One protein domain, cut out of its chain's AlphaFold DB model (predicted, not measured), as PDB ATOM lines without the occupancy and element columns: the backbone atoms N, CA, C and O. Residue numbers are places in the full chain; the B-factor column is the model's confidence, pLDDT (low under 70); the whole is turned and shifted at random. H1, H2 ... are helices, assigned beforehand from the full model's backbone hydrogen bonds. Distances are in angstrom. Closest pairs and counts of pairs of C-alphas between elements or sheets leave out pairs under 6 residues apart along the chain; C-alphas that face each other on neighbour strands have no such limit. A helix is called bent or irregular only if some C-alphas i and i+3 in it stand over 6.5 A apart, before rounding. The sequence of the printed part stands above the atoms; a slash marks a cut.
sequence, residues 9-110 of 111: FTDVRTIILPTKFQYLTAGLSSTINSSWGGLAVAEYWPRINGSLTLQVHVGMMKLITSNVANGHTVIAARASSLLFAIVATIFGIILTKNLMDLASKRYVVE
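Overview. This is residues 9 to 110 of the 111 residues of an uncharacterized protein of Nitrosopumilales archaeon (UniProt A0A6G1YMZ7). One long helix, H4, makes the length of a flat model, and shorter parts are set along it: the arm H2a of the bent helix H2 runs side by side with it, H3 folds back along its first part, and H1 turns away from H2a beside its last part. The arm H2b bends away from H4, and in the long link between H2b and H3 residues 47 to 52 stick out. The printed part has 102 residues, with four named helices in the order H1, H2, H3, H4 and no named strand; the class is all helix. It is only just loose, close to extended, with a radius of gyration of the C-alphas of 19.0 A and spans of 58 by 34 by 15 A.

Arrangement. H4, residues 73 to 110, is the hub, touching three other helices. H2, residues 21 to 43, was assigned as one helix by its hydrogen bonds but is bent, with C-alphas 33 and 36 6.5 A apart; its arms H2a, residues 21 to 33, and H2b, residues 36 to 43, stand at a steep tilt of 40 degrees. H2a touches residues 88 to 104 of H4 at a shallow tilt of 10 degrees, opposite ways; their closest C-alphas, of Gln 22 and Ala 103, are 5.7 A apart. H3, residues 60 to 69, forms a helical hairpin with H4, touching its residues 73 to 83 at a shallow tilt of 23 degrees, opposite ways; the closest C-alphas, of Ile 64 and Ala 76, are 4.8 A apart. H1, residues 9 to 19, only just touches H4, with 3 pairs of C-alphas within 8 A, the closest those of Thr 19 and Tyr 107 at 7.3 A; at 72 degrees they are only just about perpendicular. H1 and H2a meet only through their link. H2b is close to but not clearly touching H3, the closest C-alphas being those of Ala 40 and Met 61 at 6.4 A, and is apart from H4. The helix packing is only just mostly aligned, with 2 of 3 touching pairs at a shallow tilt. Each O i to N i+4 pair is within hydrogen-bond range in H2a, H2b and H3, against 4 of 7 in H1 and 30 of 34 in H4.

Along the chain. H4 runs 52.6 A from C-alpha 73 at (17.686, -15.587, 25.327) to C-alpha 110 at (-16.828, 10.002, -5.048); it is neither bent nor irregular, but only just: C-alphas 94 and 97 are 6.1 A apart. H2a is 18.0 A long, H2b 11.4 A and H3 14.3 A. H1, 14.8 A long, begins at C-alpha 9 at (-15.760, 20.465, 12.978) and is only just irregular, with C-alphas 14 and 17 6.6 A apart.

Size, cuts and confidence. The two C-alphas farthest apart, of Asn 70 and Glu 110, are 57.7 A apart. The printed part has no cut. The link from H2b to H3, residues 44 to 59, is long; those from H1 to H2a and from H3 to H4 are tight. The mean pLDDT of the printed part is 74.5, and 28 residues are under 70: residue 34 and residues 36 to 47, 52 to 59, 103 to 104 and 106 to 110.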
ATOM      1  N   PHE A   9     -15.236  21.728  12.451       88.56
ATOM      2  CA  PHE A   9     -15.760  20.465  12.978       88.56
ATOM      3  C   PHE A   9     -16.579  19.666  11.953       88.56
ATOM      4  O   PHE A   9     -16.475  18.442  11.885       88.56
ATOM      5  N   THR A  10     -17.395  20.354  11.152       85.69
ATOM      6  CA  THR A  10     -18.187  19.727  10.091       85.69
ATOM      7  C   THR A  10     -17.254  19.171   9.025       85.69
ATOM      8  O   THR A  10     -17.297  17.977   8.762       85.69
ATOM      9  N   ASP A  11     -16.335  19.987   8.522       84.81
ATOM     10  CA  ASP A  11     -15.420  19.642   7.434       84.81
ATOM     11  C   ASP A  11     -14.449  18.532   7.827       84.81
ATOM     12  O   ASP A  11     -14.213  17.609   7.048       84.81
ATOM     13  N   VAL A  12     -13.933  18.558   9.060       86.19
ATOM     14  CA  VAL A  12     -13.106  17.464   9.577       86.19
ATOM     15  C   VAL A  12     -13.885  16.153   9.565       86.19
ATOM     16  O   VAL A  12     -13.357  15.136   9.121       86.19
ATOM     17  N   ARG A  13     -15.144  16.161  10.012       83.44
ATOM     18  CA  ARG A  13     -15.971  14.954  10.123       83.44
ATOM     19  C   ARG A  13     -16.485  14.439   8.782       83.44
ATOM     20  O   ARG A  13     -16.555  13.225   8.605       83.44
ATOM     21  N   THR A  14     -16.894  15.325   7.879       80.25
ATOM     22  CA  THR A  14     -17.587  14.943   6.639       80.25
ATOM     23  C   THR A  14     -16.691  14.920   5.413       80.25
ATOM     24  O   THR A  14     -17.070  14.277   4.446       80.25
ATOM     25  N   ILE A  15     -15.537  15.592   5.442       79.31
ATOM     26  CA  ILE A  15     -14.624  15.686   4.294       79.31
ATOM     27  C   ILE A  15     -13.275  15.069   4.665       79.31
ATOM     28  O   ILE A  15     -12.883  14.043   4.125       79.31
ATOM     29  N   ILE A  16     -12.570  15.626   5.654       82.56
ATOM     30  CA  ILE A  16     -11.170  15.251   5.912       82.56
ATOM     31  C   ILE A  16     -11.044  13.812   6.430       82.56
ATOM     32  O   ILE A  16     -10.213  13.057   5.925       82.56
ATOM     33  N   LEU A  17     -11.843  13.418   7.428       81.44
ATOM     34  CA  LEU A  17     -11.781  12.081   8.028       81.44
ATOM     35  C   LEU A  17     -12.073  10.964   7.012       81.44
ATOM     36  O   LEU A  17     -11.265  10.037   6.944       81.44
ATOM     37  N   PRO A  18     -13.152  11.035   6.207       77.44
ATOM     38  CA  PRO A  18     -13.406  10.056   5.152       77.44
ATOM     39  C   PRO A  18     -12.282   9.995   4.111       77.44
ATOM     40  O   PRO A  18     -11.751   8.912   3.862       77.44
ATOM     41  N   THR A  19     -11.848  11.139   3.569       75.38
ATOM     42  CA  THR A  19     -10.827  11.182   2.506       75.38
ATOM     43  C   THR A  19      -9.449  10.724   2.999       75.38
ATOM     44  O   THR A  19      -8.656  10.171   2.240       75.38
ATOM     45  N   LYS A  20      -9.132  10.921   4.285       81.75
ATOM     46  CA  LYS A  20      -7.855  10.495   4.891       81.75
ATOM     47  C   LYS A  20      -7.937   9.157   5.626       81.75
ATOM     48  O   LYS A  20      -6.943   8.743   6.224       81.75
ATOM     49  N   PHE A  21      -9.067   8.452   5.570       80.56
ATOM     50  CA  PHE A  21      -9.296   7.246   6.366       80.56
ATOM     51  C   PHE A  21      -8.275   6.129   6.090       80.56
ATOM     52  O   PHE A  21      -7.825   5.464   7.023       80.56
ATOM     53  N   GLN A  22      -7.832   5.974   4.834       73.31
ATOM     54  CA  GLN A  22      -6.766   5.030   4.455       73.31
ATOM     55  C   GLN A  22      -5.442   5.340   5.167       73.31
ATOM     56  O   GLN A  22      -4.831   4.457   5.769       73.31
ATOM     57  N   TYR A  23      -5.023   6.607   5.147       77.81
ATOM     58  CA  TYR A  23      -3.785   7.052   5.788       77.81
ATOM     59  C   TYR A  23      -3.855   6.932   7.311       77.81
ATOM     60  O   TYR A  23      -2.898   6.481   7.939       77.81
ATOM     61  N   LEU A  24      -5.000   7.279   7.905       82.50
ATOM     62  CA  LEU A  24      -5.234   7.129   9.342       82.50
ATOM     63  C   LEU A  24      -5.192   5.664   9.769       82.50
ATOM     64  O   LEU A  24      -4.571   5.339  10.775       82.50
ATOM     65  N   THR A  25      -5.793   4.778   8.977       79.25
ATOM     66  CA  THR A  25      -5.757   3.331   9.202       79.25
ATOM     67  C   THR A  25      -4.324   2.811   9.196       79.25
ATOM     68  O   THR A  25      -3.916   2.138  10.138       79.25
ATOM     69  N   ALA A  26      -3.534   3.159   8.178       77.56
ATOM     70  CA  ALA A  26      -2.139   2.733   8.090       77.56
ATOM     71  C   ALA A  26      -1.300   3.258   9.272       77.56
ATOM     72  O   ALA A  26      -0.538   2.502   9.878       77.56
ATOM     73  N   GLY A  27      -1.482   4.531   9.639       80.38
ATOM     74  CA  GLY A  27      -0.796   5.150  10.776       80.38
ATOM     75  C   GLY A  27      -1.175   4.522  12.120       80.38
ATOM     76  O   GLY A  27      -0.295   4.219  12.929       80.38
ATOM     77  N   LEU A  28      -2.465   4.261  12.349       81.06
ATOM     78  CA  LEU A  28      -2.957   3.583  13.552       81.06
ATOM     79  C   LEU A  28      -2.431   2.153  13.637       81.06
ATOM     80  O   LEU A  28      -1.926   1.757  14.689       81.06
ATOM     81  N   SER A  29      -2.482   1.401  12.536       77.50
ATOM     82  CA  SER A  29      -1.951   0.040  12.489       77.50
ATOM     83  C   SER A  29      -0.456  -0.004  12.796       77.50
ATOM     84  O   SER A  29      -0.018  -0.830  13.596       77.50
ATOM     85  N   SER A  30       0.325   0.912  12.216       76.50
ATOM     86  CA  SER A  30       1.760   1.032  12.490       76.50
ATOM     87  C   SER A  30       2.033   1.381  13.956       76.50
ATOM     88  O   SER A  30       2.837   0.715  14.611       76.50
ATOM     89  N   THR A  31       1.301   2.358  14.498       81.25
ATOM     90  CA  THR A  31       1.446   2.796  15.891       81.25
ATOM     91  C   THR A  31       1.157   1.647  16.849       81.25
ATOM     92  O   THR A  31       2.014   1.310  17.660       81.25
ATOM     93  N   ILE A  32       0.011   0.975  16.705       76.81
ATOM     94  CA  ILE A  32      -0.381  -0.161  17.555       76.81
ATOM     95  C   ILE A  32       0.654  -1.288  17.480       76.81
ATOM     96  O   ILE A  32       1.029  -1.847  18.511       76.81
ATOM     97  N   ASN A  33       1.161  -1.592  16.282       72.19
ATOM     98  CA  ASN A  33       2.187  -2.616  16.104       72.19
ATOM     99  C   ASN A  33       3.529  -2.235  16.763       72.19
ATOM    100  O   ASN A  33       4.258  -3.109  17.225       72.19
ATOM    101  N   SER A  34       3.848  -0.941  16.853       69.94
ATOM    102  CA  SER A  34       5.083  -0.442  17.477       69.94
ATOM    103  C   SER A  34       4.987  -0.224  18.994       69.94
ATOM    104  O   SER A  34       5.996  -0.345  19.691       69.94
ATOM    105  N   SER A  35       3.788   0.028  19.536       73.06
ATOM    106  CA  SER A  35       3.563   0.312  20.964       73.06
ATOM    107  C   SER A  35       4.019  -0.817  21.894       73.06
ATOM    108  O   SER A  35       4.355  -0.570  23.052       73.06
ATOM    109  N   TRP A  36       4.104  -2.048  21.386       68.81
ATOM    110  CA  TRP A  36       4.694  -3.180  22.105       68.81
ATOM    111  C   TRP A  36       6.154  -2.928  22.503       68.81
ATOM    112  O   TRP A  36       6.551  -3.293  23.606       68.81
ATOM    113  N   GLY A  37       6.938  -2.249  21.660       62.28
ATOM    114  CA  GLY A  37       8.302  -1.836  21.998       62.28
ATOM    115  C   GLY A  37       8.336  -0.792  23.118       62.28
ATOM    116  O   GLY A  37       9.187  -0.862  24.001       62.28
ATOM    117  N   GLY A  38       7.364   0.124  23.145       62.97
ATOM    118  CA  GLY A  38       7.222   1.116  24.216       62.97
ATOM    119  C   GLY A  38       6.928   0.492  25.585       62.97
ATOM    120  O   GLY A  38       7.478   0.938  26.590       62.97
ATOM    121  N   LEU A  39       6.136  -0.584  25.624       65.00
ATOM    122  CA  LEU A  39       5.897  -1.367  26.845       65.00
ATOM    123  C   LEU A  39       7.183  -2.018  27.377       65.00
ATOM    124  O   LEU A  39       7.385  -2.036  28.586       65.00
ATOM    125  N   ALA A  40       8.070  -2.482  26.489       64.44
ATOM    126  CA  ALA A  40       9.376  -3.018  26.878       64.44
ATOM    127  C   ALA A  40      10.248  -1.947  27.541       64.44
ATOM    128  O   ALA A  40      10.839  -2.178  28.589       64.44
ATOM    129  N   VAL A  41      10.318  -0.758  26.932       61.03
ATOM    130  CA  VAL A  41      11.118   0.365  27.445       61.03
ATOM    131  C   VAL A  41      10.587   0.846  28.796       61.03
ATOM    132  O   VAL A  41      11.377   1.166  29.683       61.03
ATOM    133  N   ALA A  42       9.267   0.847  28.984       62.53
ATOM    134  CA  ALA A  42       8.650   1.242  30.246       62.53
ATOM    135  C   ALA A  42       9.013   0.311  31.422       62.53
ATOM    136  O   ALA A  42       9.046   0.779  32.559       62.53
ATOM    137  N   GLU A  43       9.343  -0.965  31.177       62.75
ATOM    138  CA  GLU A  43       9.827  -1.882  32.229       62.75
ATOM    139  C   GLU A  43      11.208  -1.503  32.770       62.75
ATOM    140  O   GLU A  43      11.507  -1.719  33.944       62.75
ATOM    141  N   TYR A  44      12.047  -0.902  31.929       64.00
ATOM    142  CA  TYR A  44      13.384  -0.455  32.316       64.00
ATOM    143  C   TYR A  44      13.394   0.950  32.914       64.00
ATOM    144  O   TYR A  44      14.468   1.465  33.216       64.00
ATOM    145  N   TRP A  45      12.229   1.577  33.102       65.44
ATOM    146  CA  TRP A  45      12.132   2.896  33.708       65.44
ATOM    147  C   TRP A  45      11.882   2.766  35.222       65.44
ATOM    148  O   TRP A  45      10.740   2.586  35.662       65.44
ATOM    149  N   PRO A  46      12.931   2.863  36.062       63.66
ATOM    150  CA  PRO A  46      12.762   2.802  37.504       63.66
ATOM    151  C   PRO A  46      11.951   4.006  37.988       63.66
ATOM    152  O   PRO A  46      12.180   5.130  37.544       63.66
ATOM    153  N   ARG A  47      11.056   3.786  38.958       68.88
ATOM    154  CA  ARG A  47      10.356   4.867  39.680       68.88
ATOM    155  C   ARG A  47       9.420   5.726  38.814       68.88
ATOM    156  O   ARG A  47       9.262   6.913  39.095       68.88
ATOM    157  N   ILE A  48       8.757   5.135  37.811       72.25
ATOM    158  CA  ILE A  48       7.766   5.821  36.949       72.25
ATOM    159  C   ILE A  48       6.717   6.599  37.759       72.25
ATOM    160  O   ILE A  48       6.291   7.673  37.344       72.25
ATOM    161  N   ASN A  49       6.326   6.086  38.928       72.31
ATOM    162  CA  ASN A  49       5.495   6.815  39.881       72.31
ATOM    163  C   ASN A  49       6.067   6.679  41.299       72.31
ATOM    164  O   ASN A  49       5.570   5.913  42.128       72.31
ATOM    165  N   GLY A  50       7.178   7.373  41.560       77.88
ATOM    166  CA  GLY A  50       7.792   7.455  42.886       77.88
ATOM    167  C   GLY A  50       8.511   6.171  43.312       77.88
ATOM    168  O   GLY A  50       9.715   6.042  43.084       77.88
ATOM    169  N   SER A  51       7.799   5.254  43.972       74.00
ATOM    170  CA  SER A  51       8.303   3.940  44.416       74.00
ATOM    171  C   SER A  51       7.858   2.781  43.519       74.00
ATOM    172  O   SER A  51       8.347   1.665  43.679       74.00
ATOM    173  N   LEU A  52       6.946   3.029  42.575       62.16
ATOM    174  CA  LEU A  52       6.426   2.003  41.678       62.16
ATOM    175  C   LEU A  52       7.300   1.890  40.427       62.16
ATOM    176  O   LEU A  52       7.512   2.867  39.702       62.16
ATOM    177  N   THR A  53       7.770   0.674  40.172       68.19
ATOM    178  CA  THR A  53       8.395   0.281  38.909       68.19
ATOM    179  C   THR A  53       7.357  -0.457  38.079       68.19
ATOM    180  O   THR A  53       6.593  -1.264  38.616       68.19
ATOM    181  N   LEU A  54       7.311  -0.193  36.774       64.81
ATOM    182  CA  LEU A  54       6.444  -0.955  35.888       64.81
ATOM    183  C   LEU A  54       7.057  -2.352  35.721       64.81
ATOM    184  O   LEU A  54       8.069  -2.514  35.055       64.81
ATOM    185  N   GLN A  55       6.474  -3.364  36.356       67.25
ATOM    186  CA  GLN A  55       6.786  -4.759  36.055       67.25
ATOM    187  C   GLN A  55       5.625  -5.347  35.271       67.25
ATOM    188  O   GLN A  55       4.481  -5.344  35.738       67.25
ATOM    189  N   VAL A  56       5.899  -5.866  34.077       65.81
ATOM    190  CA  VAL A  56       4.867  -6.543  33.299       65.81
ATOM    191  C   VAL A  56       4.621  -7.918  33.903       65.81
ATOM    192  O   VAL A  56       5.475  -8.800  33.922       65.81
ATOM    193  N   HIS A  57       3.408  -8.102  34.416       63.62
ATOM    194  CA  HIS A  57       2.994  -9.339  35.073       63.62
ATOM    195  C   HIS A  57       2.345 -10.342  34.111       63.62
ATOM    196  O   HIS A  57       2.157 -11.505  34.482       63.62
ATOM    197  N   VAL A  58       2.025  -9.926  32.881       63.59
ATOM    198  CA  VAL A  58       1.241 -10.720  31.927       63.59
ATOM    199  C   VAL A  58       1.653 -10.410  30.487       63.59
ATOM    200  O   VAL A  58       2.020  -9.286  30.167       63.59
ATOM    201  N   GLY A  59       1.544 -11.397  29.598       66.94
ATOM    202  CA  GLY A  59       1.733 -11.207  28.160       66.94
ATOM    203  C   GLY A  59       3.163 -11.429  27.665       66.94
ATOM    204  O   GLY A  59       4.028 -11.945  28.373       66.94
ATOM    205  N   MET A  60       3.388 -11.068  26.399       72.00
ATOM    206  CA  MET A  60       4.616 -11.381  25.660       72.00
ATOM    207  C   MET A  60       5.865 -10.763  26.291       72.00
ATOM    208  O   MET A  60       6.912 -11.403  26.306       72.00
ATOM    209  N   MET A  61       5.753  -9.561  26.862       73.12
ATOM    210  CA  MET A  61       6.908  -8.879  27.443       73.12
ATOM    211  C   MET A  61       7.427  -9.579  28.700       73.12
ATOM    212  O   MET A  61       8.622  -9.822  28.785       73.12
ATOM    213  N   LYS A  62       6.543 -10.071  29.581       75.38
ATOM    214  CA  LYS A  62       6.936 -10.927  30.716       75.38
ATOM    215  C   LYS A  62       7.647 -12.201  30.269       75.38
ATOM    216  O   LYS A  62       8.601 -12.637  30.910       75.38
ATOM    217  N   LEU A  63       7.159 -12.834  29.197       75.00
ATOM    218  CA  LEU A  63       7.813 -14.019  28.637       75.00
ATOM    219  C   LEU A  63       9.231 -13.682  28.175       75.00
ATOM    220  O   LEU A  63      10.148 -14.445  28.465       75.00
ATOM    221  N   ILE A  64       9.423 -12.541  27.514       76.75
ATOM    222  CA  ILE A  64      10.742 -12.080  27.080       76.75
ATOM    223  C   ILE A  64      11.623 -11.775  28.292       76.75
ATOM    224  O   ILE A  64      12.696 -12.360  28.417       76.75
ATOM    225  N   THR A  65      11.178 -10.911  29.203       74.81
ATOM    226  CA  THR A  65      12.008 -10.414  30.307       74.81
ATOM    227  C   THR A  65      12.356 -11.500  31.315       74.81
ATOM    228  O   THR A  65      13.516 -11.596  31.713       74.81
ATOM    229  N   SER A  66      11.428 -12.409  31.632       77.38
ATOM    230  CA  SER A  66      11.719 -13.574  32.479       77.38
ATOM    231  C   SER A  66      12.722 -14.532  31.827       77.38
ATOM    232  O   SER A  66      13.670 -14.972  32.474       77.38
ATOM    233  N   ASN A  67      12.574 -14.848  30.535       78.44
ATOM    234  CA  ASN A  67      13.508 -15.763  29.871       78.44
ATOM    235  C   ASN A  67      14.890 -15.128  29.660       78.44
ATOM    236  O   ASN A  67      15.895 -15.813  29.828       78.44
ATOM    237  N   VAL A  68      14.964 -13.830  29.349       78.44
ATOM    238  CA  VAL A  68      16.239 -13.102  29.238       78.44
ATOM    239  C   VAL A  68      16.950 -13.036  30.591       78.44
ATOM    240  O   VAL A  68      18.141 -13.336  30.649       78.44
ATOM    241  N   ALA A  69      16.232 -12.736  31.679       78.12
ATOM    242  CA  ALA A  69      16.804 -12.700  33.027       78.12
ATOM    243  C   ALA A  69      17.363 -14.062  33.481       78.12
ATOM    244  O   ALA A  69      18.356 -14.109  34.198       78.12
ATOM    245  N   ASN A  70      16.765 -15.167  33.023       83.56
ATOM    246  CA  ASN A  70      17.217 -16.531  33.316       83.56
ATOM    247  C   ASN A  70      18.271 -17.068  32.321       83.56
ATOM    248  O   ASN A  70      18.613 -18.247  32.366       83.56
ATOM    249  N   GLY A  71      18.775 -16.243  31.395       82.81
ATOM    250  CA  GLY A  71      19.776 -16.653  30.397       82.81
ATOM    251  C   GLY A  71      19.219 -17.436  29.197       82.81
ATOM    252  O   GLY A  71      19.969 -17.822  28.302       82.81
ATOM    253  N   HIS A  72      17.902 -17.628  29.108       85.31
ATOM    254  CA  HIS A  72      17.208 -18.322  28.017       85.31
ATOM    255  C   HIS A  72      16.876 -17.389  26.835       85.31
ATOM    256  O   HIS A  72      15.750 -17.353  26.330       85.31
ATOM    257  N   THR A  73      17.862 -16.628  26.361       77.81
ATOM    258  CA  THR A  73      17.686 -15.587  25.327       77.81
ATOM    259  C   THR A  73      17.161 -16.130  23.994       77.81
ATOM    260  O   THR A  73      16.341 -15.488  23.338       77.81
ATOM    261  N   VAL A  74      17.559 -17.347  23.611       81.62
ATOM    262  CA  VAL A  74      17.101 -18.007  22.374       81.62
ATOM    263  C   VAL A  74      15.614 -18.364  22.442       81.62
ATOM    264  O   VAL A  74      14.887 -18.191  21.464       81.62
ATOM    265  N   ILE A  75      15.149 -18.846  23.598       75.56
ATOM    266  CA  ILE A  75      13.741 -19.204  23.817       75.56
ATOM    267  C   ILE A  75      12.897 -17.933  23.851       75.56
ATOM    268  O   ILE A  75      11.862 -17.885  23.186       75.56
ATOM    269  N   ALA A  76      13.380 -16.894  24.544       76.56
ATOM    270  CA  ALA A  76      12.752 -15.579  24.566       76.56
ATOM    271  C   ALA A  76      12.514 -15.066  23.140       76.56
ATOM    272  O   ALA A  76      11.371 -14.803  22.780       76.56
ATOM    273  N   ALA A  77      13.565 -15.025  22.314       75.94
ATOM    274  CA  ALA A  77      13.512 -14.494  20.955       75.94
ATOM    275  C   ALA A  77      12.620 -15.318  20.009       75.94
ATOM    276  O   ALA A  77      11.882 -14.757  19.195       75.94
ATOM    277  N   ARG A  78      12.656 -16.655  20.097       75.25
ATOM    278  CA  ARG A  78      11.841 -17.529  19.233       75.25
ATOM    279  C   ARG A  78      10.362 -17.497  19.611       75.25
ATOM    280  O   ARG A  78       9.514 -17.359  18.734       75.25
ATOM    281  N   ALA A  79      10.047 -17.590  20.900       73.94
ATOM    282  CA  ALA A  79       8.665 -17.555  21.364       73.94
ATOM    283  C   ALA A  79       8.032 -16.175  21.126       73.94
ATOM    284  O   ALA A  79       6.890 -16.091  20.674       73.94
ATOM    285  N   SER A  80       8.783 -15.094  21.366       73.31
ATOM    286  CA  SER A  80       8.288 -13.737  21.133       73.31
ATOM    287  C   SER A  80       8.087 -13.425  19.658       73.31
ATOM    288  O   SER A  80       7.072 -12.838  19.306       73.31
ATOM    289  N   SER A  81       9.010 -13.829  18.780       75.94
ATOM    290  CA  SER A  81       8.878 -13.564  17.340       75.94
ATOM    291  C   SER A  81       7.701 -14.321  16.724       75.94
ATOM    292  O   SER A  81       6.964 -13.742  15.926       75.94
ATOM    293  N   LEU A  82       7.454 -15.566  17.146       80.38
ATOM    294  CA  LEU A  82       6.288 -16.336  16.710       80.38
ATOM    295  C   LEU A  82       4.973 -15.704  17.189       80.38
ATOM    296  O   LEU A  82       4.062 -15.493  16.389       80.38
ATOM    297  N   LEU A  83       4.871 -15.372  18.480       78.12
ATOM    298  CA  LEU A  83       3.668 -14.736  19.022       78.12
ATOM    299  C   LEU A  83       3.423 -13.361  18.389       78.12
ATOM    300  O   LEU A  83       2.280 -13.025  18.080       78.12
ATOM    301  N   PHE A  84       4.483 -12.588  18.149       79.31
ATOM    302  CA  PHE A  84       4.393 -11.309  17.455       79.31
ATOM    303  C   PHE A  84       3.885 -11.489  16.025       79.31
ATOM    304  O   PHE A  84       2.956 -10.795  15.624       79.31
ATOM    305  N   ALA A  85       4.423 -12.459  15.279       82.00
ATOM    306  CA  ALA A  85       3.972 -12.753  13.922       82.00
ATOM    307  C   ALA A  85       2.484 -13.131  13.880       82.00
ATOM    308  O   ALA A  85       1.760 -12.645  13.011       82.00
ATOM    309  N   ILE A  86       2.005 -13.934  14.837       85.00
ATOM    310  CA  ILE A  86       0.584 -14.296  14.947       85.00
ATOM    311  C   ILE A  86      -0.272 -13.047  15.179       85.00
ATOM    312  O   ILE A  86      -1.209 -12.797  14.420       85.00
ATOM    313  N   VAL A  87       0.060 -12.239  16.189       82.12
ATOM    314  CA  VAL A  87      -0.710 -11.031  16.531       82.12
ATOM    315  C   VAL A  87      -0.696 -10.028  15.377       82.12
ATOM    316  O   VAL A  87      -1.757  -9.541  14.989       82.12
ATOM    317  N   ALA A  88       0.469  -9.767  14.784       81.19
ATOM    318  CA  ALA A  88       0.617  -8.858  13.652       81.19
ATOM    319  C   ALA A  88      -0.171  -9.340  12.424       81.19
ATOM    320  O   ALA A  88      -0.823  -8.537  11.757       81.19
ATOM    321  N   THR A  89      -0.179 -10.649  12.154       84.19
ATOM    322  CA  THR A  89      -0.943 -11.234  11.041       84.19
ATOM    323  C   THR A  89      -2.446 -11.115  11.278       84.19
ATOM    324  O   THR A  89      -3.168 -10.648  10.399       84.19
ATOM    325  N   ILE A  90      -2.927 -11.474  12.474       85.19
ATOM    326  CA  ILE A  90      -4.342 -11.331  12.847       85.19
ATOM    327  C   ILE A  90      -4.766  -9.866  12.730       85.19
ATOM    328  O   ILE A  90      -5.796  -9.563  12.132       85.19
ATOM    329  N   PHE A  91      -3.956  -8.943  13.242       80.75
ATOM    330  CA  PHE A  91      -4.240  -7.515  13.186       80.75
ATOM    331  C   PHE A  91      -4.218  -6.967  11.747       80.75
ATOM    332  O   PHE A  91      -5.072  -6.164  11.363       80.75
ATOM    333  N   GLY A  92      -3.286  -7.435  10.916       78.19
ATOM    334  CA  GLY A  92      -3.230  -7.112   9.491       78.19
ATOM    335  C   GLY A  92      -4.480  -7.579   8.742       78.19
ATOM    336  O   GLY A  92      -5.085  -6.806   7.998       78.19
ATOM    337  N   ILE A  93      -4.916  -8.818   8.983       83.56
ATOM    338  CA  ILE A  93      -6.072  -9.417   8.304       83.56
ATOM    339  C   ILE A  93      -7.398  -8.848   8.815       83.56
ATOM    340  O   ILE A  93      -8.293  -8.587   8.019       83.56
ATOM    341  N   ILE A  94      -7.561  -8.672  10.125       81.19
ATOM    342  CA  ILE A  94      -8.848  -8.263  10.702       81.19
ATOM    343  C   ILE A  94      -8.997  -6.749  10.696       81.19
ATOM    344  O   ILE A  94     -10.074  -6.249  10.394       81.19
ATOM    345  N   LEU A  95      -7.957  -6.003  11.054       77.00
ATOM    346  CA  LEU A  95      -8.088  -4.562  11.225       77.00
ATOM    347  C   LEU A  95      -7.681  -3.837   9.951       77.00
ATOM    348  O   LEU A  95      -8.489  -3.132   9.356       77.00
ATOM    349  N   THR A  96      -6.454  -4.073   9.486       74.75
ATOM    350  CA  THR A  96      -5.904  -3.311   8.356       74.75
ATOM    351  C   THR A  96      -6.674  -3.602   7.072       74.75
ATOM    352  O   THR A  96      -7.162  -2.664   6.454       74.75
ATOM    353  N   LYS A  97      -6.880  -4.874   6.708       78.81
ATOM    354  CA  LYS A  97      -7.636  -5.242   5.499       78.81
ATOM    355  C   LYS A  97      -9.077  -4.725   5.520       78.81
ATOM    356  O   LYS A  97      -9.513  -4.155   4.528       78.81
ATOM    357  N   ASN A  98      -9.805  -4.892   6.627       78.88
ATOM    358  CA  ASN A  98     -11.205  -4.456   6.703       78.88
ATOM    359  C   ASN A  98     -11.336  -2.931   6.667       78.88
ATOM    360  O   ASN A  98     -12.233  -2.405   6.010       78.88
ATOM    361  N   LEU A  99     -10.436  -2.209   7.337       75.06
ATOM    362  CA  LEU A  99     -10.430  -0.751   7.299       75.06
ATOM    363  C   LEU A  99     -10.032  -0.224   5.916       75.06
ATOM    364  O   LEU A  99     -10.649   0.725   5.442       75.06
ATOM    365  N   MET A 100      -9.069  -0.857   5.234       75.31
ATOM    366  CA  MET A 100      -8.694  -0.500   3.860       75.31
ATOM    367  C   MET A 100      -9.809  -0.800   2.855       75.31
ATOM    368  O   MET A 100     -10.073   0.032   1.990       75.31
ATOM    369  N   ASP A 101     -10.498  -1.936   2.986       80.62
ATOM    370  CA  ASP A 101     -11.669  -2.281   2.168       80.62
ATOM    371  C   ASP A 101     -12.799  -1.258   2.359       80.62
ATOM    372  O   ASP A 101     -13.341  -0.723   1.389       80.62
ATOM    373  N   LEU A 102     -13.099  -0.897   3.611       75.81
ATOM    374  CA  LEU A 102     -14.087   0.134   3.926       75.81
ATOM    375  C   LEU A 102     -13.694   1.498   3.344       75.81
ATOM    376  O   LEU A 102     -14.541   2.225   2.822       75.81
ATOM    377  N   ALA A 103     -12.408   1.835   3.414       69.38
ATOM    378  CA  ALA A 103     -11.885   3.070   2.865       69.38
ATOM    379  C   ALA A 103     -11.970   3.104   1.331       69.38
ATOM    380  O   ALA A 103     -12.375   4.112   0.761       69.38
ATOM    381  N   SER A 104     -11.637   1.995   0.662       68.75
ATOM    382  CA  SER A 104     -11.733   1.866  -0.796       68.75
ATOM    383  C   SER A 104     -13.176   1.995  -1.276       68.75
ATOM    384  O   SER A 104     -13.437   2.693  -2.251       68.75
ATOM    385  N   LYS A 105     -14.133   1.381  -0.570       73.12
ATOM    386  CA  LYS A 105     -15.566   1.489  -0.891       73.12
ATOM    387  C   LYS A 105     -16.096   2.914  -0.771       73.12
ATOM    388  O   LYS A 105     -16.993   3.286  -1.513       73.12
ATOM    389  N   ARG A 106     -15.568   3.709   0.162       62.47
ATOM    390  CA  ARG A 106     -15.943   5.122   0.320       62.47
ATOM    391  C   ARG A 106     -15.353   6.007  -0.778       62.47
ATOM    392  O   ARG A 106     -16.025   6.941  -1.183       62.47
ATOM    393  N   TYR A 107     -14.155   5.683  -1.263       56.41
ATOM    394  CA  TYR A 107     -13.469   6.445  -2.310       56.41
ATOM    395  C   TYR A 107     -14.124   6.274  -3.693       56.41
ATOM    396  O   TYR A 107     -14.234   7.236  -4.439       56.41
ATOM    397  N   VAL A 108     -14.634   5.076  -4.012       56.25
ATOM    398  CA  VAL A 108     -15.309   4.784  -5.301       56.25
ATOM    399  C   VAL A 108     -16.674   5.476  -5.436       56.25
ATOM    400  O   VAL A 108     -17.175   5.632  -6.538       56.25
ATOM    401  N   VAL A 109     -17.293   5.906  -4.333       50.59
ATOM    402  CA  VAL A 109     -18.587   6.620  -4.364       50.59
ATOM    403  C   VAL A 109     -18.406   8.118  -4.675       50.59
ATOM    404  O   VAL A 109     -19.393   8.823  -4.869       50.59
ATOM    405  N   GLU A 110     -17.163   8.609  -4.719       46.00
ATOM    406  CA  GLU A 110     -16.828  10.002  -5.048       46.00
ATOM    407  C   GLU A 110     -16.353  10.209  -6.508       46.00
ATOM    408  O   GLU A 110     -16.144  11.361  -6.891       46.00
TER     409      GLU A 110